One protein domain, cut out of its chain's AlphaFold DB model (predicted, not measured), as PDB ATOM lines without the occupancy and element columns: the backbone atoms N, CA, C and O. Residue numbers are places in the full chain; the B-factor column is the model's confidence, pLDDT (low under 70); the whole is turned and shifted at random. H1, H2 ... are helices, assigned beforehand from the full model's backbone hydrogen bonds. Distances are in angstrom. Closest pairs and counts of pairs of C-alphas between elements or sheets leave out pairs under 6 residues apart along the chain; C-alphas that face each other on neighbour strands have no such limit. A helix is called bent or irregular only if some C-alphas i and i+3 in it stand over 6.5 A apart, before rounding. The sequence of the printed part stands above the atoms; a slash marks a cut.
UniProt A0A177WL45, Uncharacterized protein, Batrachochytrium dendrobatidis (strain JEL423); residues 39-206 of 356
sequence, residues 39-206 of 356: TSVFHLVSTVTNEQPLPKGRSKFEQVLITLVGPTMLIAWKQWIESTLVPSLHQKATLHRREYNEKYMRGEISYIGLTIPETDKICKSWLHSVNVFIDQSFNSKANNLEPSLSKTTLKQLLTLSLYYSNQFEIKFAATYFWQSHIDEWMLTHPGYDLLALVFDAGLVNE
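This is residues 39 to 206 of the 356 residues of an uncharacterized protein of Batrachochytrium dendrobatidis (strain JEL423) (UniProt A0A177WL45). A compact all-helix body is built round the hairpin of H7 and H8, with the long, kinked H6 crossing both on one side. H1, H2 and H10 gather round H7 toward one end of the longest axis, H3 crosses H7 on another side, and H5 lies alone at the opposite end. The printed part has 168 residues with ten named helices, H1 to H10 in chain order, and no named strand. The radius of gyration of the C-alphas is 16.1 A, and the spans are 47 by 33 by 32 A.

H6, the longest helix, is residues 116 to 141, 35.0 A, from C-alpha 116 at (152.287, 81.423, 158.031) to C-alpha 141 at (138.243, 108.112, 175.879). It has a kink of 37 degrees near residue 127; it is neither bent nor irregular, but only just: C-alphas 125 and 128 are 6.4 A apart. H7 is residues 151 to 163, 18.7 A, and H8 residues 168 to 179, 16.3 A. H9 is residues 182 to 185 and H10 residues 189 to 200, ending at (136.291, 78.857, 177.808). H1 is residues 41 to 49, H2 58 to 69, H3 71 to 84, 19.8 A, H4 86 to 90 and H5 95 to 104.

H6 touches H8 with its residues 119 to 127 alone, at a steep tilt of 65 degrees, the same way; the C-alphas of Cys 123 and Ala 173 are closest, 5.4 A. H6 and H7 form a hairpin, opposite ways at a steep tilt of 44 degrees, closest at the C-alphas of Phe 138 and Lys 151, 6.6 A. H7 and H8 form another, at a shallow tilt of 24 degrees, closest at the C-alphas of Tyr 163 and Lys 171, 4.7 A. H4 only just touches H6, with 3 pairs of C-alphas within 8 A, closest at Ser 88 and Ile 122, 6.8 A. H3 is close to H7 but not clearly touching, its nearest C-alphas Trp 77 and Leu 158 at 7.5 A. H1 touches H2 about perpendicular, at 76 degrees, closest at the C-alphas of Val 45 and Val 64, 6.3 A. H1 only just touches H10, with 3 pairs within 8 A, closest at Phe 42 and Leu 194, 7.4 A. H9 is close to H10 but not clearly touching, with the C-alphas of Trp 185 and Gly 191 at 4.7 A. H5 touches no helix. In H1 to H5, H7, H8 and H10 every O i to N i+4 pair is within hydrogen-bond range; H6 has 20 of 22, and H9 is too short for such a pair.

The C-alphas farthest apart, of Lys 103 and Asn 143, are 47.6 A apart. The printed part has no cut. The link from H5 to H6 is long, 11 residues. The mean pLDDT of the printed part is 86.1; residues 39 to 55 and 141 to 148 are under 70.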
ATOM      1  N   THR A  39     142.276  96.354 188.253       50.19
ATOM      2  CA  THR A  39     142.492  96.906 186.904       50.19
ATOM      3  C   THR A  39     142.587  95.864 185.782       50.19
ATOM      4  O   THR A  39     142.799  96.218 184.619       50.19
ATOM      5  N   SER A  40     142.432  94.571 186.080       65.94
ATOM      6  CA  SER A  40     142.504  93.520 185.051       65.94
ATOM      7  C   SER A  40     141.209  93.402 184.229       65.94
ATOM      8  O   SER A  40     140.114  93.644 184.739       65.94
ATOM      9  N   VAL A  41     141.303  92.951 182.966       66.75
ATOM     10  CA  VAL A  41     140.109  92.590 182.167       66.75
ATOM     11  C   VAL A  41     139.241  91.553 182.884       66.75
ATOM     12  O   VAL A  41     138.029  91.565 182.719       66.75
ATOM     13  N   PHE A  42     139.819  90.700 183.731       64.31
ATOM     14  CA  PHE A  42     139.059  89.738 184.532       64.31
ATOM     15  C   PHE A  42     138.199  90.375 185.594       64.31
ATOM     16  O   PHE A  42     137.040  89.994 185.723       64.31
ATOM     17  N   HIS A  43     138.753  91.341 186.327       65.44
ATOM     18  CA  HIS A  43     137.988  92.080 187.319       65.44
ATOM     19  C   HIS A  43     136.753  92.700 186.656       65.44
ATOM     20  O   HIS A  43     135.632  92.444 187.083       65.44
ATOM     21  N   LEU A  44     136.960  93.360 185.517       65.56
ATOM     22  CA  LEU A  44     135.914  93.929 184.673       65.56
ATOM     23  C   LEU A  44     134.891  92.894 184.163       65.56
ATOM     24  O   LEU A  44     133.684  93.085 184.280       65.56
ATOM     25  N   VAL A  45     135.347  91.767 183.614       66.50
ATOM     26  CA  VAL A  45     134.462  90.688 183.141       66.50
ATOM     27  C   VAL A  45     133.631  90.116 184.298       66.50
ATOM     28  O   VAL A  45     132.446  89.827 184.125       66.50
ATOM     29  N   SER A  46     134.225  89.967 185.484       65.62
ATOM     30  CA  SER A  46     133.548  89.427 186.668       65.62
ATOM     31  C   SER A  46     132.524  90.396 187.265       65.62
ATOM     32  O   SER A  46     131.435  89.963 187.638       65.62
ATOM     33  N   THR A  47     132.815  91.701 187.291       66.75
ATOM     34  CA  THR A  47     131.870  92.721 187.770       66.75
ATOM     35  C   THR A  47     130.680  92.871 186.832       66.75
ATOM     36  O   THR A  47     129.556  93.016 187.295       66.75
ATOM     37  N   VAL A  48     130.894  92.769 185.518       64.75
ATOM     38  CA  VAL A  48     129.805  92.829 184.532       64.75
ATOM     39  C   VAL A  48     128.865  91.636 184.616       64.75
ATOM     40  O   VAL A  48     127.664  91.777 184.402       64.75
ATOM     41  N   THR A  49     129.402  90.446 184.863       62.25
ATOM     42  CA  THR A  49     128.599  89.227 184.771       62.25
ATOM     43  C   THR A  49     127.786  88.949 186.024       62.25
ATOM     44  O   THR A  49     126.822  88.200 185.921       62.25
ATOM     45  N   ASN A  50     128.141  89.512 187.191       62.97
ATOM     46  CA  ASN A  50     127.616  89.086 188.501       62.97
ATOM     47  C   ASN A  50     127.659  87.547 188.703       62.97
ATOM     48  O   ASN A  50     127.025  87.016 189.614       62.97
ATOM     49  N   GLU A  51     128.400  86.821 187.857       53.50
ATOM     50  CA  GLU A  51     128.450  85.366 187.784       53.50
ATOM     51  C   GLU A  51     129.877  84.913 188.110       53.50
ATOM     52  O   GLU A  51     130.866  85.353 187.521       53.50
ATOM     53  N   GLN A  52     129.972  83.970 189.041       57.16
ATOM     54  CA  GLN A  52     131.053  82.997 189.088       57.16
ATOM     55  C   GLN A  52     130.403  81.660 188.729       57.16
ATOM     56  O   GLN A  52     129.512  81.219 189.461       57.16
ATOM     57  N   PRO A  53     130.772  81.017 187.606       61.50
ATOM     58  CA  PRO A  53     131.996  81.204 186.817       61.50
ATOM     59  C   PRO A  53     131.885  82.184 185.626       61.50
ATOM     60  O   PRO A  53     130.797  82.464 185.135       61.50
ATOM     61  N   LEU A  54     133.053  82.617 185.122       64.12
ATOM     62  CA  LEU A  54     133.253  83.394 183.884       64.12
ATOM     63  C   LEU A  54     132.403  82.895 182.694       64.12
ATOM     64  O   LEU A  54     132.107  81.696 182.605       64.12
ATOM     65  N   PRO A  55     132.066  83.777 181.731       62.12
ATOM     66  CA  PRO A  55     131.172  83.436 180.632       62.12
ATOM     67  C   PRO A  55     131.746  82.291 179.793       62.12
ATOM     68  O   PRO A  55     132.765  82.433 179.117       62.12
ATOM     69  N   LYS A  56     131.049  81.153 179.808       72.06
ATOM     70  CA  LYS A  56     131.300  80.055 178.875       72.06
ATOM     71  C   LYS A  56     130.555  80.313 177.571       72.06
ATOM     72  O   LYS A  56     129.358  80.601 177.574       72.06
ATOM     73  N   GLY A  57     131.262  80.149 176.461       76.31
ATOM     74  CA  GLY A  57     130.707  80.291 175.121       76.31
ATOM     75  C   GLY A  57     130.681  81.721 174.570       76.31
ATOM     76  O   GLY A  57     130.688  82.728 175.280       76.31
ATOM     77  N   ARG A  58     130.635  81.778 173.240       75.62
ATOM     78  CA  ARG A  58     130.907  82.969 172.436       75.62
ATOM     79  C   ARG A  58     129.907  84.108 172.646       75.62
ATOM     80  O   ARG A  58     130.322  85.254 172.759       75.62
ATOM     81  N   SER A  59     128.610  83.802 172.732       77.31
ATOM     82  CA  SER A  59     127.557  84.820 172.874       77.31
ATOM     83  C   SER A  59     127.595  85.520 174.233       77.31
ATOM     84  O   SER A  59     127.479  86.740 174.292       77.31
ATOM     85  N   LYS A  60     127.812  84.769 175.325       78.69
ATOM     86  CA  LYS A  60     127.987  85.361 176.660       78.69
ATOM     87  C   LYS A  60     129.226  86.255 176.693       78.69
ATOM     88  O   LYS A  60     129.185  87.356 177.225       78.69
ATOM     89  N   PHE A  61     130.316  85.799 176.081       79.69
ATOM     90  CA  PHE A  61     131.546  86.575 175.995       79.69
ATOM     91  C   PHE A  61     131.376  87.881 175.200       79.69
ATOM     92  O   PHE A  61     131.845  88.930 175.632       79.69
ATOM     93  N   GLU A  62     130.661  87.840 174.076       78.62
ATOM     94  CA  GLU A  62     130.332  89.033 173.293       78.62
ATOM     95  C   GLU A  62     129.513  90.044 174.099       78.62
ATOM     96  O   GLU A  62     129.839  91.228 174.090       78.62
ATOM     97  N   GLN A  63     128.505  89.586 174.848       78.75
ATOM     98  CA  GLN A  63     127.729  90.455 175.736       78.75
ATOM     99  C   GLN A  63     128.624  91.142 176.768       78.75
ATOM    100  O   GLN A  63     128.489  92.342 176.986       78.75
ATOM    101  N   VAL A  64     129.589  90.422 177.347       77.88
ATOM    102  CA  VAL A  64     130.539  91.031 178.283       77.88
ATOM    103  C   VAL A  64     131.411  92.082 177.608       77.88
ATOM    104  O   VAL A  64     131.566  93.172 178.153       77.88
ATOM    105  N   LEU A  65     131.947  91.802 176.416       77.38
ATOM    106  CA  LEU A  65     132.698  92.809 175.669       77.38
ATOM    107  C   LEU A  65     131.831  94.048 175.395       77.38
ATOM    108  O   LEU A  65     132.285  95.162 175.639       77.38
ATOM    109  N   ILE A  66     130.581  93.869 174.951       80.62
ATOM    110  CA  ILE A  66     129.648  94.976 174.696       80.62
ATOM    111  C   ILE A  66     129.436  95.809 175.961       80.62
ATOM    112  O   ILE A  66     129.503  97.033 175.880       80.62
ATOM    113  N   THR A  67     129.227  95.180 177.117       79.06
ATOM    114  CA  THR A  67     129.031  95.908 178.375       79.06
ATOM    115  C   THR A  67     130.290  96.654 178.812       79.06
ATOM    116  O   THR A  67     130.193  97.775 179.298       79.06
ATOM    117  N   LEU A  68     131.475  96.070 178.613       76.12
ATOM    118  CA  LEU A  68     132.736  96.652 179.077       76.12
ATOM    119  C   LEU A  68     133.217  97.846 178.270       76.12
ATOM    120  O   LEU A  68     133.774  98.788 178.828       76.12
ATOM    121  N   VAL A  69     133.071  97.785 176.951       76.50
ATOM    122  CA  VAL A  69     133.628  98.809 176.061       76.50
ATOM    123  C   VAL A  69     132.566  99.621 175.330       76.50
ATOM    124  O   VAL A  69     132.876 100.648 174.722       76.50
ATOM    125  N   GLY A  70     131.313  99.180 175.389       81.12
ATOM    126  CA  GLY A  70     130.214  99.719 174.608       81.12
ATOM    127  C   GLY A  70     130.227  99.217 173.157       81.12
ATOM    128  O   GLY A  70     131.293  99.014 172.558       81.12
ATOM    129  N   PRO A  71     129.045  99.086 172.524       80.62
ATOM    130  CA  PRO A  71     128.934  98.632 171.138       80.62
ATOM    131  C   PRO A  71     129.672  99.566 170.169       80.62
ATOM    132  O   PRO A  71     130.330  99.102 169.241       80.62
ATOM    133  N   THR A  72     129.658 100.877 170.424       80.81
ATOM    134  CA  THR A  72     130.355 101.878 169.604       80.81
ATOM    135  C   THR A  72     131.864 101.640 169.554       80.81
ATOM    136  O   THR A  72     132.478 101.810 168.504       80.81
ATOM    137  N   MET A  73     132.485 101.235 170.670       80.81
ATOM    138  CA  MET A  73     133.923 100.955 170.679       80.81
ATOM    139  C   MET A  73     134.250  99.672 169.925       80.81
ATOM    140  O   MET A  73     135.190  99.676 169.136       80.81
ATOM    141  N   LEU A  74     133.464  98.609 170.111       81.81
ATOM    142  CA  LEU A  74     133.657  97.363 169.366       81.81
ATOM    143  C   LEU A  74     133.497  97.571 167.862       81.81
ATOM    144  O   LEU A  74     134.302  97.059 167.088       81.81
ATOM    145  N   ILE A  75     132.503  98.362 167.448       83.25
ATOM    146  CA  ILE A  75     132.312  98.736 166.044       83.25
ATOM    147  C   ILE A  75     133.529  99.514 165.535       83.25
ATOM    148  O   ILE A  75     134.067  99.159 164.489       83.25
ATOM    149  N   ALA A  76     134.008 100.513 166.282       85.62
ATOM    150  CA  ALA A  76     135.189 101.286 165.900       85.62
ATOM    151  C   ALA A  76     136.447 100.406 165.788       85.62
ATOM    152  O   ALA A  76     137.219 100.547 164.843       85.62
ATOM    153  N   TRP A  77     136.645  99.460 166.710       88.12
ATOM    154  CA  TRP A  77     137.760  98.511 166.668       88.12
ATOM    155  C   TRP A  77     137.664  97.579 165.473       88.12
ATOM    156  O   TRP A  77     138.649  97.396 164.762       88.12
ATOM    157  N   LYS A  78     136.475  97.030 165.214       87.69
ATOM    158  CA  LYS A  78     136.222  96.198 164.041       87.69
ATOM    159  C   LYS A  78     136.527  96.965 162.753       87.69
ATOM    160  O   LYS A  78     137.312  96.480 161.948       87.69
ATOM    161  N   GLN A  79     135.989  98.175 162.596       89.56
ATOM    162  CA  GLN A  79     136.239  99.037 161.433       89.56
ATOM    163  C   GLN A  79     137.724  99.393 161.282       89.56
ATOM    164  O   GLN A  79     138.258  99.444 160.173       89.56
ATOM    165  N   TRP A  80     138.423  99.620 162.392       92.19
ATOM    166  CA  TRP A  80     139.856  99.884 162.372       92.19
ATOM    167  C   TRP A  80     140.668  98.648 161.949       92.19
ATOM    168  O   TRP A  80     141.559  98.756 161.106       92.19
ATOM    169  N   ILE A  81     140.333  97.453 162.446       92.31
ATOM    170  CA  ILE A  81     140.952  96.189 162.006       92.31
ATOM    171  C   ILE A  81     140.676  95.954 160.511       92.31
ATOM    172  O   ILE A  81     141.594  95.629 159.756       92.31
ATOM    173  N   GLU A  82     139.433  96.166 160.071       91.94
ATOM    174  CA  GLU A  82     138.997  96.017 158.675       91.94
ATOM    175  C   GLU A  82     139.656  97.022 157.724       91.94
ATOM    176  O   GLU A  82     139.860  96.703 156.557       91.94
ATOM    177  N   SER A  83     140.032  98.210 158.202       93.69
ATOM    178  CA  SER A  83     140.695  99.229 157.378       93.69
ATOM    179  C   SER A  83     142.225  99.170 157.420       93.69
ATOM    180  O   SER A  83     142.867  99.657 156.493       93.69
ATOM    181  N   THR A  84     142.832  98.557 158.445       95.12
ATOM    182  CA  THR A  84     144.301  98.557 158.613       95.12
ATOM    183  C   THR A  84     144.960  97.191 158.425       95.12
ATOM    184  O   THR A  84     145.996  97.092 157.762       95.12
ATOM    185  N   LEU A  85     144.379  96.122 158.977       96.00
ATOM    186  CA  LEU A  85     144.956  94.777 158.918       96.00
ATOM    187  C   LEU A  85     144.463  94.010 157.691       96.00
ATOM    188  O   LEU A  85     145.262  93.483 156.917       96.00
ATOM    189  N   VAL A  86     143.143  93.956 157.511       95.00
ATOM    190  CA  VAL A  86     142.483  93.134 156.486       95.00
ATOM    191  C   VAL A  86     142.954  93.457 155.057       95.00
ATOM    192  O   VAL A  86     143.254  92.510 154.326       95.00
ATOM    193  N   PRO A  87     143.145  94.729 154.642       97.25
ATOM    194  CA  PRO A  87     143.637  95.036 153.298       97.25
ATOM    195  C   PRO A  87     145.060  94.515 153.071       97.25
ATOM    196  O   PRO A  87     145.363  93.960 152.014       97.25
ATOM    197  N   SER A  88     145.917  94.615 154.094       97.00
ATOM    198  CA  SER A  88     147.293  94.108 154.053       97.00
ATOM    199  C   SER A  88     147.337  92.583 153.921       97.00
ATOM    200  O   SER A  88     148.193  92.049 153.215       97.00
ATOM    201  N   LEU A  89     146.402  91.874 154.568       97.06
ATOM    202  CA  LEU A  89     146.245  90.426 154.422       97.06
ATOM    203  C   LEU A  89     145.757  90.070 153.007       97.06
ATOM    204  O   LEU A  89     146.382  89.251 152.333       97.06
ATOM    205  N   HIS A  90     144.708  90.732 152.510       97.25
ATOM    206  CA  HIS A  90     144.165  90.460 151.176       97.25
ATOM    207  C   HIS A  90     145.147  90.742 150.036       97.25
ATOM    208  O   HIS A  90     145.114  90.025 149.040       97.25
ATOM    209  N   GLN A  91     146.061  91.705 150.187       97.25
ATOM    210  CA  GLN A  91     147.056  92.031 149.158       97.25
ATOM    211  C   GLN A  91     147.907  90.820 148.730       97.25
ATOM    212  O   GLN A  91     148.374  90.766 147.593       97.25
ATOM    213  N   LYS A  92     148.137  89.856 149.632       95.75
ATOM    214  CA  LYS A  92     148.959  88.658 149.373       95.75
ATOM    215  C   LYS A  92     148.176  87.351 149.397       95.75
ATOM    216  O   LYS A  92     148.760  86.280 149.231       95.75
ATOM    217  N   ALA A  93     146.878  87.433 149.642       97.44
ATOM    218  CA  ALA A  93     146.017  86.275 149.736       97.44
ATOM    219  C   ALA A  93     145.737  85.679 148.356       97.44
ATOM    220  O   ALA A  93     145.635  86.398 147.363       97.44
ATOM    221  N   THR A  94     145.552  84.360 148.294       98.12
ATOM    222  CA  THR A  94     145.063  83.701 147.077       98.12
ATOM    223  C   THR A  94     143.885  82.789 147.383       98.12
ATOM    224  O   THR A  94     143.862  82.105 148.411       98.12
ATOM    225  N   LEU A  95     142.917  82.737 146.460       98.00
ATOM    226  CA  LEU A  95     141.749  81.858 146.574       98.00
ATOM    227  C   LEU A  95     142.173  80.389 146.704       98.00
ATOM    228  O   LEU A  95     141.696  79.687 147.586       98.00
ATOM    229  N   HIS A  96     143.153  79.964 145.905       98.19
ATOM    230  CA  HIS A  96     143.674  78.600 145.947       98.19
ATOM    231  C   HIS A  96     144.201  78.202 147.337       98.19
ATOM    232  O   HIS A  96     143.895  77.120 147.834       98.19
ATOM    233  N   ARG A  97     144.977  79.076 147.998       97.69
ATOM    234  CA  ARG A  97     145.496  78.806 149.352       97.69
ATOM    235  C   ARG A  97     144.381  78.792 150.387       97.69
ATOM    236  O   ARG A  97     144.408  77.952 151.282       97.69
ATOM    237  N   ARG A  98     143.414  79.703 150.263       97.88
ATOM    238  CA  ARG A  98     142.227  79.725 151.120       97.88
ATOM    239  C   ARG A  98     141.473  78.399 151.037       97.88
ATOM    240  O   ARG A  98     141.306  77.751 152.062       97.88
ATOM    241  N   GLU A  99     141.092  77.973 149.835       97.88
ATOM    242  CA  GLU A  99     140.348  76.728 149.607       97.88
ATOM    243  C   GLU A  99     141.122  75.504 150.104       97.88
ATOM    244  O   GLU A  99     140.557  74.622 150.755       97.88
ATOM    245  N   TYR A 100     142.432  75.462 149.842       97.81
ATOM    246  CA  TYR A 100     143.302  74.403 150.342       97.81
ATOM    247  C   TYR A 100     143.291  74.336 151.876       97.81
ATOM    248  O   TYR A 100     143.081  73.260 152.440       97.81
ATOM    249  N   ASN A 101     143.487  75.471 152.557       97.31
ATOM    250  CA  ASN A 101     143.533  75.531 154.016       97.31
ATOM    251  C   ASN A 101     142.167  75.229 154.649       97.31
ATOM    252  O   ASN A 101     142.103  74.442 155.590       97.31
ATOM    253  N   GLU A 102     141.073  75.776 154.117       96.88
ATOM    254  CA  GLU A 102     139.715  75.499 154.605       96.88
ATOM    255  C   GLU A 102     139.369  74.010 154.452       96.88
ATOM    256  O   GLU A 102     138.848  73.396 155.386       96.88
ATOM    257  N   LYS A 103     139.749  73.382 153.330       97.25
ATOM    258  CA  LYS A 103     139.606  71.932 153.133       97.25
ATOM    259  C   LYS A 103     140.465  71.133 154.113       97.25
ATOM    260  O   LYS A 103     139.984  70.158 154.692       97.25
ATOM    261  N   TYR A 104     141.723  71.524 154.309       96.12
ATOM    262  CA  TYR A 104     142.642  70.870 155.244       96.12
ATOM    263  C   TYR A 104     142.126  70.931 156.690       96.12
ATOM    264  O   TYR A 104     142.171  69.934 157.414       96.12
ATOM    265  N   MET A 105     141.547  72.070 157.067       96.19
ATOM    266  CA  MET A 105     140.918  72.306 158.365       96.19
ATOM    267  C   MET A 105     139.473  71.817 158.448       96.19
ATOM    268  O   MET A 105     138.836  72.017 159.474       96.19
ATOM    269  N   ARG A 106     138.956  71.161 157.399       95.69
ATOM    270  CA  ARG A 106     137.590  70.614 157.333       95.69
ATOM    271  C   ARG A 106     136.493  71.650 157.617       95.69
ATOM    272  O   ARG A 106     135.429  71.292 158.099       95.69
ATOM    273  N   GLY A 107     136.748  72.919 157.303       92.94
ATOM    274  CA  GLY A 107     135.797  74.013 157.502       92.94
ATOM    275  C   GLY A 107     135.660  74.524 158.943       92.94
ATOM    276  O   GLY A 107     134.813  75.378 159.178       92.94
ATOM    277  N   GLU A 108     136.486  74.070 159.894       93.25
ATOM    278  CA  GLU A 108     136.407  74.492 161.310       93.25
ATOM    279  C   GLU A 108     136.750  75.979 161.539       93.25
ATOM    280  O   GLU A 108     136.378  76.571 162.556       93.25
ATOM    281  N   ILE A 109     137.477  76.588 160.598       95.69
ATOM    282  CA  ILE A 109     137.859  78.003 160.606       95.69
ATOM    283  C   ILE A 109     138.020  78.517 159.174       95.69
ATOM    284  O   ILE A 109     138.455  77.783 158.283       95.69
ATOM    285  N   SER A 110     137.671  79.784 158.948       96.75
ATOM    286  CA  SER A 110     137.850  80.438 157.650       96.75
ATOM    287  C   SER A 110     139.285  80.928 157.472       96.75
ATOM    288  O   SER A 110     139.940  81.334 158.436       96.75
ATOM    289  N   TYR A 111     139.749  80.953 156.226       98.00
ATOM    290  CA  TYR A 111     141.061  81.496 155.873       98.00
ATOM    291  C   TYR A 111     140.922  82.686 154.935       98.00
ATOM    292  O   TYR A 111     140.012  82.750 154.111       98.00
ATOM    293  N   ILE A 112     141.862  83.618 155.024       97.94
ATOM    294  CA  ILE A 112     142.027  84.670 154.020       97.94
ATOM    295  C   ILE A 112     142.806  84.108 152.822       97.94
ATOM    296  O   ILE A 112     142.459  84.402 151.679       97.94
ATOM    297  N   GLY A 113     143.802  83.249 153.066       97.94
ATOM    298  CA  GLY A 113     144.557  82.546 152.022       97.94
ATOM    299  C   GLY A 113     146.046  82.883 152.002       97.94
ATOM    300  O   GLY A 113     146.637  82.979 150.925       97.94
ATOM    301  N   LEU A 114     146.654  83.074 153.175       98.06
ATOM    302  CA  LEU A 114     148.091  83.321 153.312       98.06
ATOM    303  C   LEU A 114     148.841  82.106 153.863       98.06
ATOM    304  O   LEU A 114     148.280  81.206 154.487       98.06
ATOM    305  N   THR A 115     150.154  82.098 153.650       96.75
ATOM    306  CA  THR A 115     151.064  81.218 154.389       96.75
ATOM    307  C   THR A 115     151.381  81.802 155.771       96.75
ATOM    308  O   THR A 115     151.259  83.010 156.004       96.75
ATOM    309  N   ILE A 116     151.855  80.963 156.699       95.56
ATOM    310  CA  ILE A 116     152.287  81.423 158.031       95.56
ATOM    311  C   ILE A 116     153.407  82.477 157.953       95.56
ATOM    312  O   ILE A 116     153.273  83.498 158.627       95.56
ATOM    313  N   PRO A 117     154.473  82.328 157.134       96.94
ATOM    314  CA  PRO A 117     155.521  83.351 157.039       96.94
ATOM    315  C   PRO A 117     155.027  84.704 156.511       96.94
ATOM    316  O   PRO A 117     155.468  85.750 156.985       96.94
ATOM    317  N   GLU A 118     154.105  84.709 155.542       97.69
ATOM    318  CA  GLU A 118     153.503  85.953 155.042       97.69
ATOM    319  C   GLU A 118     152.645  86.620 156.120       97.69
ATOM    320  O   GLU A 118     152.774  87.827 156.339       97.69
ATOM    321  N   THR A 119     151.828  85.828 156.821       97.06
ATOM    322  CA  THR A 119     150.982  86.299 157.925       97.06
ATOM    323  C   THR A 119     151.834  86.888 159.049       97.06
ATOM    324  O   THR A 119     151.554  87.991 159.512       97.06
ATOM    325  N   ASP A 120     152.921  86.212 159.439       95.81
ATOM    326  CA  ASP A 120     153.875  86.686 160.450       95.81
ATOM    327  C   ASP A 120     154.478  88.041 160.065       95.81
ATOM    328  O   ASP A 120     154.438  88.983 160.859       95.81
ATOM    329  N   LYS A 121     154.948  88.179 158.817       96.94
ATOM    330  CA  LYS A 121     155.508  89.438 158.310       96.94
ATOM    331  C   LYS A 121     154.489  90.580 158.364       96.94
ATOM    332  O   LYS A 121     154.845  91.676 158.788       96.94
ATOM    333  N   ILE A 122     153.245  90.333 157.951       97.31
ATOM    334  CA  ILE A 122     152.183  91.349 157.958       97.31
ATOM    335  C   ILE A 122     151.815  91.739 159.393       97.31
ATOM    336  O   ILE A 122     151.799  92.927 159.705       97.31
ATOM    337  N   CYS A 123     151.599  90.764 160.283       96.06
ATOM    338  CA  CYS A 123     151.264  91.022 161.688       96.06
ATOM    339  C   CYS A 123     152.371  91.812 162.397       96.06
ATOM    340  O   CYS A 123     152.085  92.754 163.135       96.06
ATOM    341  N   LYS A 124     153.640  91.478 162.124       94.62
ATOM    342  CA  LYS A 124     154.797  92.209 162.652       94.62
ATOM    343  C   LYS A 124     154.796  93.674 162.229       94.62
ATOM    344  O   LYS A 124     155.035  94.543 163.060       94.62
ATOM    345  N   SER A 125     154.551  93.946 160.948       94.44
ATOM    346  CA  SER A 125     154.488  95.316 160.431       94.44
ATOM    347  C   SER A 125     153.280  96.083 160.974       94.44
ATOM    348  O   SER A 125     153.411  97.251 161.329       94.44
ATOM    349  N   TRP A 126     152.128  95.422 161.098       95.50
ATOM    350  CA  TRP A 126     150.890  96.020 161.604       95.50
ATOM    351  C   TRP A 126     150.953  96.389 163.095       95.50
ATOM    352  O   TRP A 126     150.308  97.344 163.524       95.50
ATOM    353  N   LEU A 127     151.784  95.699 163.884       92.88
ATOM    354  CA  LEU A 127     151.930  95.920 165.326       92.88
ATOM    355  C   LEU A 127     152.227  97.382 165.705       92.88
ATOM    356  O   LEU A 127     151.756  97.865 166.736       92.88
ATOM    357  N   HIS A 128     152.989  98.105 164.880       88.75
ATOM    358  CA  HIS A 128     153.273  99.519 165.132       88.75
ATOM    359  C   HIS A 128     151.993 100.368 165.096       88.75
ATOM    360  O   HIS A 128     151.755 101.166 166.003       88.75
ATOM    361  N   SER A 129     151.129 100.135 164.106       90.94
ATOM    362  CA  SER A 129     149.838 100.814 163.966       90.94
ATOM    363  C   SER A 129     148.894 100.516 165.132       90.94
ATOM    364  O   SER A 129     148.141 101.398 165.533       90.94
ATOM    365  N   VAL A 130     148.964  99.312 165.717       90.44
ATOM    366  CA  VAL A 130     148.177  98.948 166.909       90.44
ATOM    367  C   VAL A 130     148.517  99.845 168.095       90.44
ATOM    368  O   VAL A 130     147.616 100.345 168.765       90.44
ATOM    369  N   ASN A 131     149.804 100.081 168.357       87.38
ATOM    370  CA  ASN A 131     150.216 100.909 169.492       87.38
ATOM    371  C   ASN A 131     149.744 102.359 169.333       87.38
ATOM    372  O   ASN A 131     149.178 102.910 170.273       87.38
ATOM    373  N   VAL A 132     149.879 102.926 168.128       89.69
ATOM    374  CA  VAL A 132     149.371 104.272 167.809       89.69
ATOM    375  C   VAL A 132     147.856 104.348 168.003       89.69
ATOM    376  O   VAL A 132     147.356 105.288 168.617       89.69
ATOM    377  N   PHE A 133     147.120 103.342 167.525       88.69
ATOM    378  CA  PHE A 133     145.669 103.279 167.679       88.69
ATOM    379  C   PHE A 133     145.232 103.201 169.146       88.69
ATOM    380  O   PHE A 133     144.296 103.893 169.551       88.69
ATOM    381  N   ILE A 134     145.910 102.382 169.954       86.50
ATOM    382  CA  ILE A 134     145.641 102.278 171.391       86.50
ATOM    383  C   ILE A 134     145.942 103.607 172.089       86.50
ATOM    384  O   ILE A 134     145.144 104.025 172.921       86.50
ATOM    385  N   ASP A 135     147.029 104.293 171.734       85.88
ATOM    386  CA  ASP A 135     147.364 105.606 172.296       85.88
ATOM    387  C   ASP A 135     146.302 106.659 171.969       85.88
ATOM    388  O   ASP A 135     145.846 107.384 172.851       85.88
ATOM    389  N   GLN A 136     145.829 106.701 170.724       84.00
ATOM    390  CA  GLN A 136     144.742 107.593 170.313       84.00
ATOM    391  C   GLN A 136     143.407 107.239 170.987       84.00
ATOM    392  O   GLN A 136     142.680 108.124 171.443       84.00
ATOM    393  N   SER A 137     143.081 105.947 171.081       78.06
ATOM    394  CA  SER A 137     141.860 105.460 171.738       78.06
ATOM    395  C   SER A 137     141.868 105.763 173.235       78.06
ATOM    396  O   SER A 137     140.855 106.187 173.782       78.06
ATOM    397  N   PHE A 138     143.019 105.589 173.887       74.94
ATOM    398  CA  PHE A 138     143.210 105.943 175.287       74.94
ATOM    399  C   PHE A 138     143.059 107.455 175.477       74.94
ATOM    400  O   PHE A 138     142.215 107.881 176.253       74.94
ATOM    401  N   ASN A 139     143.750 108.283 174.690       74.50
ATOM    402  CA  ASN A 139     143.685 109.743 174.830       74.50
ATOM    403  C   ASN A 139     142.298 110.339 174.516       74.50
ATOM    404  O   ASN A 139     141.923 111.350 175.103       74.50
ATOM    405  N   SER A 140     141.525 109.728 173.613       72.19
ATOM    406  CA  SER A 140     140.179 110.206 173.254       72.19
ATOM    407  C   SER A 140     139.077 109.773 174.229       72.19
ATOM    408  O   SER A 140     138.028 110.416 174.265       72.19
ATOM    409  N   LYS A 141     139.284 108.703 175.014       63.09
ATOM    410  CA  LYS A 141     138.243 108.112 175.879       63.09
ATOM    411  C   LYS A 141     138.604 107.956 177.356       63.09
ATOM    412  O   LYS A 141     137.686 107.740 178.144       63.09
ATOM    413  N   ALA A 142     139.871 108.106 177.756       53.28
ATOM    414  CA  ALA A 142     140.311 107.963 179.151       53.28
ATOM    415  C   ALA A 142     139.601 108.922 180.125       53.28
ATOM    416  O   ALA A 142     139.598 108.663 181.322       53.28
ATOM    417  N   ASN A 143     138.949 109.973 179.618       51.78
ATOM    418  CA  ASN A 143     138.236 110.942 180.446       51.78
ATOM    419  C   ASN A 143     136.732 110.652 180.632       51.78
ATOM    420  O   ASN A 143     136.124 111.307 181.468       51.78
ATOM    421  N   ASN A 144     136.119 109.715 179.884       62.03
ATOM    422  CA  ASN A 144     134.646 109.580 179.833       62.03
ATOM    423  C   ASN A 144     134.093 108.158 180.079       62.03
ATOM    424  O   ASN A 144     132.878 107.973 180.017       62.03
ATOM    425  N   LEU A 145     134.936 107.146 180.308       61.47
ATOM    426  CA  LEU A 145     134.489 105.792 180.659       61.47
ATOM    427  C   LEU A 145     134.690 105.565 182.163       61.47
ATOM    428  O   LEU A 145     135.810 105.667 182.654       61.47
ATOM    429  N   GLU A 146     133.603 105.264 182.868       56.03
ATOM    430  CA  GLU A 146     133.585 104.806 184.262       56.03
ATOM    431  C   GLU A 146     133.390 103.277 184.263       56.03
ATOM    432  O   GLU A 146     132.370 102.813 183.738       56.03
ATOM    433  N   PRO A 147     134.325 102.474 184.812       61.62
ATOM    434  CA  PRO A 147     135.626 102.856 185.372       61.62
ATOM    435  C   PRO A 147     136.671 103.181 184.289       61.62
ATOM    436  O   PRO A 147     136.602 102.687 183.159       61.62
ATOM    437  N   SER A 148     137.685 103.975 184.652       68.75
ATOM    438  CA  SER A 148     138.764 104.346 183.733       68.75
ATOM    439  C   SER A 148     139.562 103.109 183.294       68.75
ATOM    440  O   SER A 148     140.194 102.407 184.085       68.75
ATOM    441  N   LEU A 149     139.516 102.803 181.996       75.81
ATOM    442  CA  LEU A 149     140.231 101.656 181.436       75.81
ATOM    443  C   LEU A 149     141.723 101.969 181.332       75.81
ATOM    444  O   LEU A 149     142.117 102.917 180.652       75.81
ATOM    445  N   SER A 150     142.573 101.132 181.931       83.62
ATOM    446  CA  SER A 150     144.020 101.248 181.742       83.62
ATOM    447  C   SER A 150     144.424 100.916 180.298       83.62
ATOM    448  O   SER A 150     143.747 100.161 179.589       83.62
ATOM    449  N   LYS A 151     145.587 101.413 179.858       85.44
ATOM    450  CA  LYS A 151     146.152 101.064 178.543       85.44
ATOM    451  C   LYS A 151     146.352  99.549 178.389       85.44
ATOM    452  O   LYS A 151     146.069  99.008 177.324       85.44
ATOM    453  N   THR A 152     146.789  98.855 179.440       87.19
ATOM    454  CA  THR A 152     146.932  97.389 179.444       87.19
ATOM    455  C   THR A 152     145.584  96.702 179.246       87.19
ATOM    456  O   THR A 152     145.467  95.813 178.403       87.19
ATOM    457  N   THR A 153     144.542  97.174 179.930       84.50
ATOM    458  CA  THR A 153     143.172  96.668 179.783       84.50
ATOM    459  C   THR A 153     142.670  96.829 178.344       84.50
ATOM    460  O   THR A 153     142.160  95.873 177.765       84.50
ATOM    461  N   LEU A 154     142.881  97.993 177.715       85.81
ATOM    462  CA  LEU A 154     142.509  98.222 176.309       85.81
ATOM    463  C   LEU A 154     143.234  97.271 175.351       85.81
ATOM    464  O   LEU A 154     142.615  96.718 174.444       85.81
ATOM    465  N   LYS A 155     144.534  97.036 175.559       90.75
ATOM    466  CA  LYS A 155     145.302  96.074 174.753       90.75
ATOM    467  C   LYS A 155     144.773  94.643 174.925       90.75
ATOM    468  O   LYS A 155     144.644  93.912 173.941       90.75
ATOM    469  N   GLN A 156     144.441  94.232 176.147       90.50
ATOM    470  CA  GLN A 156     143.860  92.912 176.417       90.50
ATOM    471  C   GLN A 156     142.487  92.766 175.736       90.50
ATOM    472  O   GLN A 156     142.244  91.774 175.051       90.50
ATOM    473  N   LEU A 157     141.625  93.781 175.823       87.81
ATOM    474  CA  LEU A 157     140.315  93.800 175.160       87.81
ATOM    475  C   LEU A 157     140.423  93.789 173.624       87.81
ATOM    476  O   LEU A 157     139.656  93.089 172.958       87.81
ATOM    477  N   LEU A 158     141.397  94.496 173.043       90.06
ATOM    478  CA  LEU A 158     141.674  94.424 171.606       90.06
ATOM    479  C   LEU A 158     142.148  93.019 171.199       90.06
ATOM    480  O   LEU A 158     141.685  92.477 170.197       90.06
ATOM    481  N   THR A 159     143.027  92.402 171.995       93.62
ATOM    482  CA  THR A 159     143.494  91.019 171.779       93.62
ATOM    483  C   THR A 159     142.319  90.044 171.744       93.62
ATOM    484  O   THR A 159     142.198  89.232 170.828       93.62
ATOM    485  N   LEU A 160     141.414  90.162 172.714       91.19
ATOM    486  CA  LEU A 160     140.185  89.380 172.788       91.19
ATOM    487  C   LEU A 160     139.266  89.604 171.577       91.19
ATOM    488  O   LEU A 160     138.727  88.646 171.021       91.19
ATOM    489  N   SER A 161     139.137  90.852 171.124       88.56
ATOM    490  CA  SER A 161     138.339  91.207 169.943       88.56
ATOM    491  C   SER A 161     138.896  90.589 168.656       88.56
ATOM    492  O   SER A 161     138.132  90.145 167.803       88.56
ATOM    493  N   LEU A 162     140.223  90.484 168.523       94.31
ATOM    494  CA  LEU A 162     140.854  89.787 167.397       94.31
ATOM    495  C   LEU A 162     140.585  88.273 167.441       94.31
ATOM    496  O   LEU A 162     140.266  87.686 166.407       94.31
ATOM    497  N   TYR A 163     140.643  87.639 168.620       95.12
ATOM    498  CA  TYR A 163     140.281  86.219 168.765       95.12
ATOM    499  C   TYR A 163     138.808  85.931 168.481       95.12
ATOM    500  O   TYR A 163     138.473  84.813 168.087       95.12
ATOM    501  N   TYR A 164     137.937  86.928 168.642       91.50
ATOM    502  CA  TYR A 164     136.534  86.810 168.264       91.50
ATOM    503  C   TYR A 164     136.354  86.604 166.752       91.50
ATOM    504  O   TYR A 164     135.353  86.033 166.327       91.50
ATOM    505  N   SER A 165     137.307  87.003 165.905       92.62
ATOM    506  CA  SER A 165     137.217  86.762 164.460       92.62
ATOM    507  C   SER A 165     137.081  85.272 164.121       92.62
ATOM    508  O   SER A 165     137.641  84.417 164.798       92.62
ATOM    509  N   ASN A 166     136.365  84.940 163.042       92.38
ATOM    510  CA  ASN A 166     136.324  83.571 162.508       92.38
ATOM    511  C   ASN A 166     137.415  83.291 161.456       92.38
ATOM    512  O   ASN A 166     137.410  82.238 160.826       92.38
ATOM    513  N   GLN A 167     138.328  84.240 161.239       95.88
ATOM    514  CA  GLN A 167     139.425  84.107 160.283       95.88
ATOM    515  C   GLN A 167     140.726  83.763 161.004       95.88
ATOM    516  O   GLN A 167     141.140  84.485 161.919       95.88
ATOM    517  N   PHE A 168     141.389  82.691 160.568       97.69
ATOM    518  CA  PHE A 168     142.634  82.213 161.167       97.69
ATOM    519  C   PHE A 168     143.708  83.306 161.217       97.69
ATOM    520  O   PHE A 168     144.293  83.538 162.270       97.69
ATOM    521  N   GLU A 169     143.937  84.031 160.121       98.12
ATOM    522  CA  GLU A 169     144.986  85.053 160.047       98.12
ATOM    523  C   GLU A 169     144.739  86.237 161.004       98.12
ATOM    524  O   GLU A 169     145.694  86.821 161.517       98.12
ATOM    525  N   ILE A 170     143.477  86.548 161.330       97.44
ATOM    526  CA  ILE A 170     143.137  87.569 162.335       97.44
ATOM    527  C   ILE A 170     143.377  87.036 163.758       97.44
ATOM    528  O   ILE A 170     143.976  87.733 164.578       97.44
ATOM    529  N   LYS A 171     143.004  85.780 164.057       97.62
ATOM    530  CA  LYS A 171     143.363  85.139 165.340       97.62
ATOM    531  C   LYS A 171     144.885  85.011 165.502       97.62
ATOM    532  O   LYS A 171     145.424  85.169 166.600       97.62
ATOM    533  N   PHE A 172     145.601  84.786 164.403       97.38
ATOM    534  CA  PHE A 172     147.059  84.770 164.381       97.38
ATOM    535  C   PHE A 172     147.640  86.152 164.712       97.38
ATOM    536  O   PHE A 172     148.584  86.242 165.498       97.38
ATOM    537  N   ALA A 173     147.041  87.236 164.203       97.19
ATOM    538  CA  ALA A 173     147.397  88.598 164.600       97.19
ATOM    539  C   ALA A 173     147.159  88.847 166.099       97.19
ATOM    540  O   ALA A 173     148.009  89.459 166.746       97.19
ATOM    541  N   ALA A 174     146.079  88.304 166.681       97.06
ATOM    542  CA  ALA A 174     145.841  88.332 168.131       97.06
ATOM    543  C   ALA A 174     146.985  87.661 168.907       97.06
ATOM    544  O   ALA A 174     147.528  88.225 169.857       97.06
ATOM    545  N   THR A 175     147.396  86.471 168.455       96.81
ATOM    546  CA  THR A 175     148.523  85.727 169.038       96.81
ATOM    547  C   THR A 175     149.820  86.531 168.934       96.81
ATOM    548  O   THR A 175     150.604  86.579 169.879       96.81
ATOM    549  N   TYR A 176     150.059  87.192 167.801       94.62
ATOM    550  CA  TYR A 176     151.243  88.023 167.592       94.62
ATOM    551  C   TYR A 176     151.250  89.261 168.499       94.62
ATOM    552  O   TYR A 176     152.274  89.592 169.094       94.62
ATOM    553  N   PHE A 177     150.104  89.927 168.633       95.50
ATOM    554  CA  PHE A 177     149.959  91.103 169.483       95.50
ATOM    555  C   PHE A 177     150.143  90.767 170.966       95.50
ATOM    556  O   PHE A 177     150.847  91.473 171.684       95.50
ATOM    557  N   TRP A 178     149.593  89.642 171.422       95.69
ATOM    558  CA  TRP A 178     149.851  89.154 172.776       95.69
ATOM    559  C   TRP A 178     151.331  88.819 172.970       95.69
ATOM    560  O   TRP A 178     151.925  89.160 173.988       95.69
ATOM    561  N   GLN A 179     151.974  88.217 171.969       95.06
ATOM    562  CA  GLN A 179     153.388  87.854 172.053       95.06
ATOM    563  C   GLN A 179     154.294  89.068 172.283       95.06
ATOM    564  O   GLN A 179     155.294  88.937 172.984       95.06
ATOM    565  N   SER A 180     153.960  90.246 171.746       94.12
ATOM    566  CA  SER A 180     154.741  91.463 172.007       94.12
ATOM    567  C   SER A 180     154.601  91.996 173.438       94.12
ATOM    568  O   SER A 180     155.295  92.940 173.795       94.12
ATOM    569  N   HIS A 181     153.712  91.406 174.238       92.88
ATOM    570  CA  HIS A 181     153.458  91.724 175.644       92.88
ATOM    571  C   HIS A 181     153.689  90.500 176.544       92.88
ATOM    572  O   HIS A 181     153.176  90.436 177.658       92.88
ATOM    573  N   ILE A 182     154.435  89.498 176.062       92.81
ATOM    574  CA  ILE A 182     154.622  88.228 176.773       92.81
ATOM    575  C   ILE A 182     155.251  88.423 178.157       92.81
ATOM    576  O   ILE A 182     154.803  87.782 179.105       92.81
ATOM    577  N   ASP A 183     156.211  89.342 178.275       88.56
ATOM    578  CA  ASP A 183     156.913  89.623 179.531       88.56
ATOM    579  C   ASP A 183     155.999  90.300 180.562       88.56
ATOM    580  O   ASP A 183     156.123  90.071 181.761       88.56
ATOM    581  N   GLU A 184     155.037  91.096 180.090       87.12
ATOM    582  CA  GLU A 184     154.062  91.790 180.934       87.12
ATOM    583  C   GLU A 184     152.919  90.853 181.345       87.12
ATOM    584  O   GLU A 184     152.487  90.857 182.494       87.12
ATOM    585  N   TRP A 185     152.400  90.055 180.407       88.69
ATOM    586  CA  TRP A 185     151.145  89.329 180.620       88.69
ATOM    587  C   TRP A 185     151.370  87.881 181.036       88.69
ATOM    588  O   TRP A 185     150.712  87.418 181.955       88.69
ATOM    589  N   MET A 186     152.291  87.151 180.404       90.19
ATOM    590  CA  MET A 186     152.373  85.685 180.530       90.19
ATOM    591  C   MET A 186     153.375  85.188 181.577       90.19
ATOM    592  O   MET A 186     153.471  83.979 181.794       90.19
ATOM    593  N   LEU A 187     154.123  86.083 182.227       89.19
ATOM    594  CA  LEU A 187     155.075  85.718 183.284       89.19
ATOM    595  C   LEU A 187     154.427  85.617 184.675       89.19
ATOM    596  O   LEU A 187     155.122  85.439 185.672       89.19
ATOM    597  N   THR A 188     153.099  85.727 184.752       84.94
ATOM    598  CA  THR A 188     152.313  85.676 185.990       84.94
ATOM    599  C   THR A 188     151.024  84.869 185.781       84.94
ATOM    600  O   THR A 188     150.626  84.614 184.642       84.94
ATOM    601  N   HIS A 189     150.355  84.469 186.871       82.44
ATOM    602  CA  HIS A 189     149.063  83.758 186.817       82.44
ATOM    603  C   HIS A 189     147.982  84.502 186.004       82.44
ATOM    604  O   HIS A 189     147.391  83.865 185.131       82.44
ATOM    605  N   PRO A 190     147.781  85.831 186.159       82.31
ATOM    606  CA  PRO A 190     146.763  86.574 185.407       82.31
ATOM    607  C   PRO A 190     146.829  86.452 183.877       82.31
ATOM    608  O   PRO A 190     145.798  86.518 183.207       82.31
ATOM    609  N   GLY A 191     148.013  86.248 183.288       85.56
ATOM    610  CA  GLY A 191     148.120  85.996 181.845       85.56
ATOM    611  C   GLY A 191     147.438  84.712 181.410       85.56
ATOM    612  O   GLY A 191     146.812  84.652 180.351       85.56
ATOM    613  N   TYR A 192     147.533  83.677 182.239       90.69
ATOM    614  CA  TYR A 192     146.887  82.402 181.970       90.69
ATOM    615  C   TYR A 192     145.389  82.447 182.237       90.69
ATOM    616  O   TYR A 192     144.661  81.717 181.571       90.69
ATOM    617  N   ASP A 193     144.914  83.328 183.117       86.50
ATOM    618  CA  ASP A 193     143.480  83.584 183.254       86.50
ATOM    619  C   ASP A 193     142.925  84.157 181.944       86.50
ATOM    620  O   ASP A 193     141.940  83.633 181.415       86.50
ATOM    621  N   LEU A 194     143.616  85.139 181.333       88.06
ATOM    622  CA  LEU A 194     143.246  85.680 180.009       88.06
ATOM    623  C   LEU A 194     143.151  84.588 178.965       88.06
ATOM    624  O   LEU A 194     142.220  84.556 178.158       88.06
ATOM    625  N   LEU A 195     144.097  83.660 179.014       93.62
ATOM    626  CA  LEU A 195     144.121  82.547 178.095       93.62
ATOM    627  C   LEU A 195     143.006  81.529 178.383       93.62
ATOM    628  O   LEU A 195     142.390  81.029 177.442       93.62
ATOM    629  N   ALA A 196     142.701  81.251 179.654       91.88
ATOM    630  CA  ALA A 196     141.563  80.423 180.038       91.88
ATOM    631  C   ALA A 196     140.265  80.981 179.460       91.88
ATOM    632  O   ALA A 196     139.514  80.219 178.862       91.88
ATOM    633  N   LEU A 197     140.040  82.294 179.563       88.56
ATOM    634  CA  LEU A 197     138.849  82.940 179.013       88.56
ATOM    635  C   LEU A 197     138.739  82.757 177.498       88.56
ATOM    636  O   LEU A 197     137.661  82.443 177.008       88.56
ATOM    637  N   VAL A 198     139.844  82.879 176.756       93.44
ATOM    638  CA  VAL A 198     139.865  82.633 175.302       93.44
ATOM    639  C   VAL A 198     139.417  81.205 174.965       93.44
ATOM    640  O   VAL A 198     138.632  81.003 174.034       93.44
ATOM    641  N   PHE A 199     139.867  80.211 175.735       95.19
ATOM    642  CA  PHE A 199     139.430  78.826 175.557       95.19
ATOM    643  C   PHE A 199     137.981  78.598 176.013       95.19
ATOM    644  O   PHE A 199     137.207  77.969 175.297       95.19
ATOM    645  N   ASP A 200     137.601  79.097 177.187       89.38
ATOM    646  CA  ASP A 200     136.291  78.857 177.808       89.38
ATOM    647  C   ASP A 200     135.156  79.595 177.076       89.38
ATOM    648  O   ASP A 200     134.027  79.102 177.006       89.38
ATOM    649  N   ALA A 201     135.464  80.722 176.431       87.38
ATOM    650  CA  ALA A 201     134.567  81.418 175.512       87.38
ATOM    651  C   ALA A 201     134.396  80.690 174.162       87.38
ATOM    652  O   ALA A 201     133.574  81.099 173.342       87.38
ATOM    653  N   GLY A 202     135.149  79.614 173.900       90.94
ATOM    654  CA  GLY A 202     135.085  78.870 172.640       90.94
ATOM    655  C   GLY A 202     135.671  79.632 171.449       90.94
ATOM    656  O   GLY A 202     135.322  79.349 170.305       90.94
ATOM    657  N   LEU A 203     136.557  80.606 171.693       93.69
ATOM    658  CA  LEU A 203     137.229  81.353 170.622       93.69
ATOM    659  C   LEU A 203     138.327  80.525 169.947       93.69
ATOM    660  O   LEU A 203     138.765  80.846 168.843       93.69
ATOM    661  N   VAL A 204     138.750  79.437 170.587       96.50
ATOM    662  CA  VAL A 204     139.638  78.425 170.018       96.50
ATOM    663  C   VAL A 204     138.865  77.121 169.941       96.50
ATOM    664  O   VAL A 204     138.596  76.487 170.956       96.50
ATOM    665  N   ASN A 205     138.490  76.753 168.723       94.81
ATOM    666  CA  ASN A 205     137.702  75.568 168.402       94.81
ATOM    667  C   ASN A 205     138.454  74.602 167.473       94.81
ATOM    668  O   ASN A 205     137.884  73.604 167.047       94.81
ATOM    669  N   GLU A 206     139.724  74.882 167.175       97.25
ATOM    670  CA  GLU A 206     140.530  74.106 166.238       97.25
ATOM    671  C   GLU A 206     142.028  74.117 166.606       97.25
ATOM    672  O   GLU A 206     142.498  74.928 167.417       97.25
TER     673      GLU A 206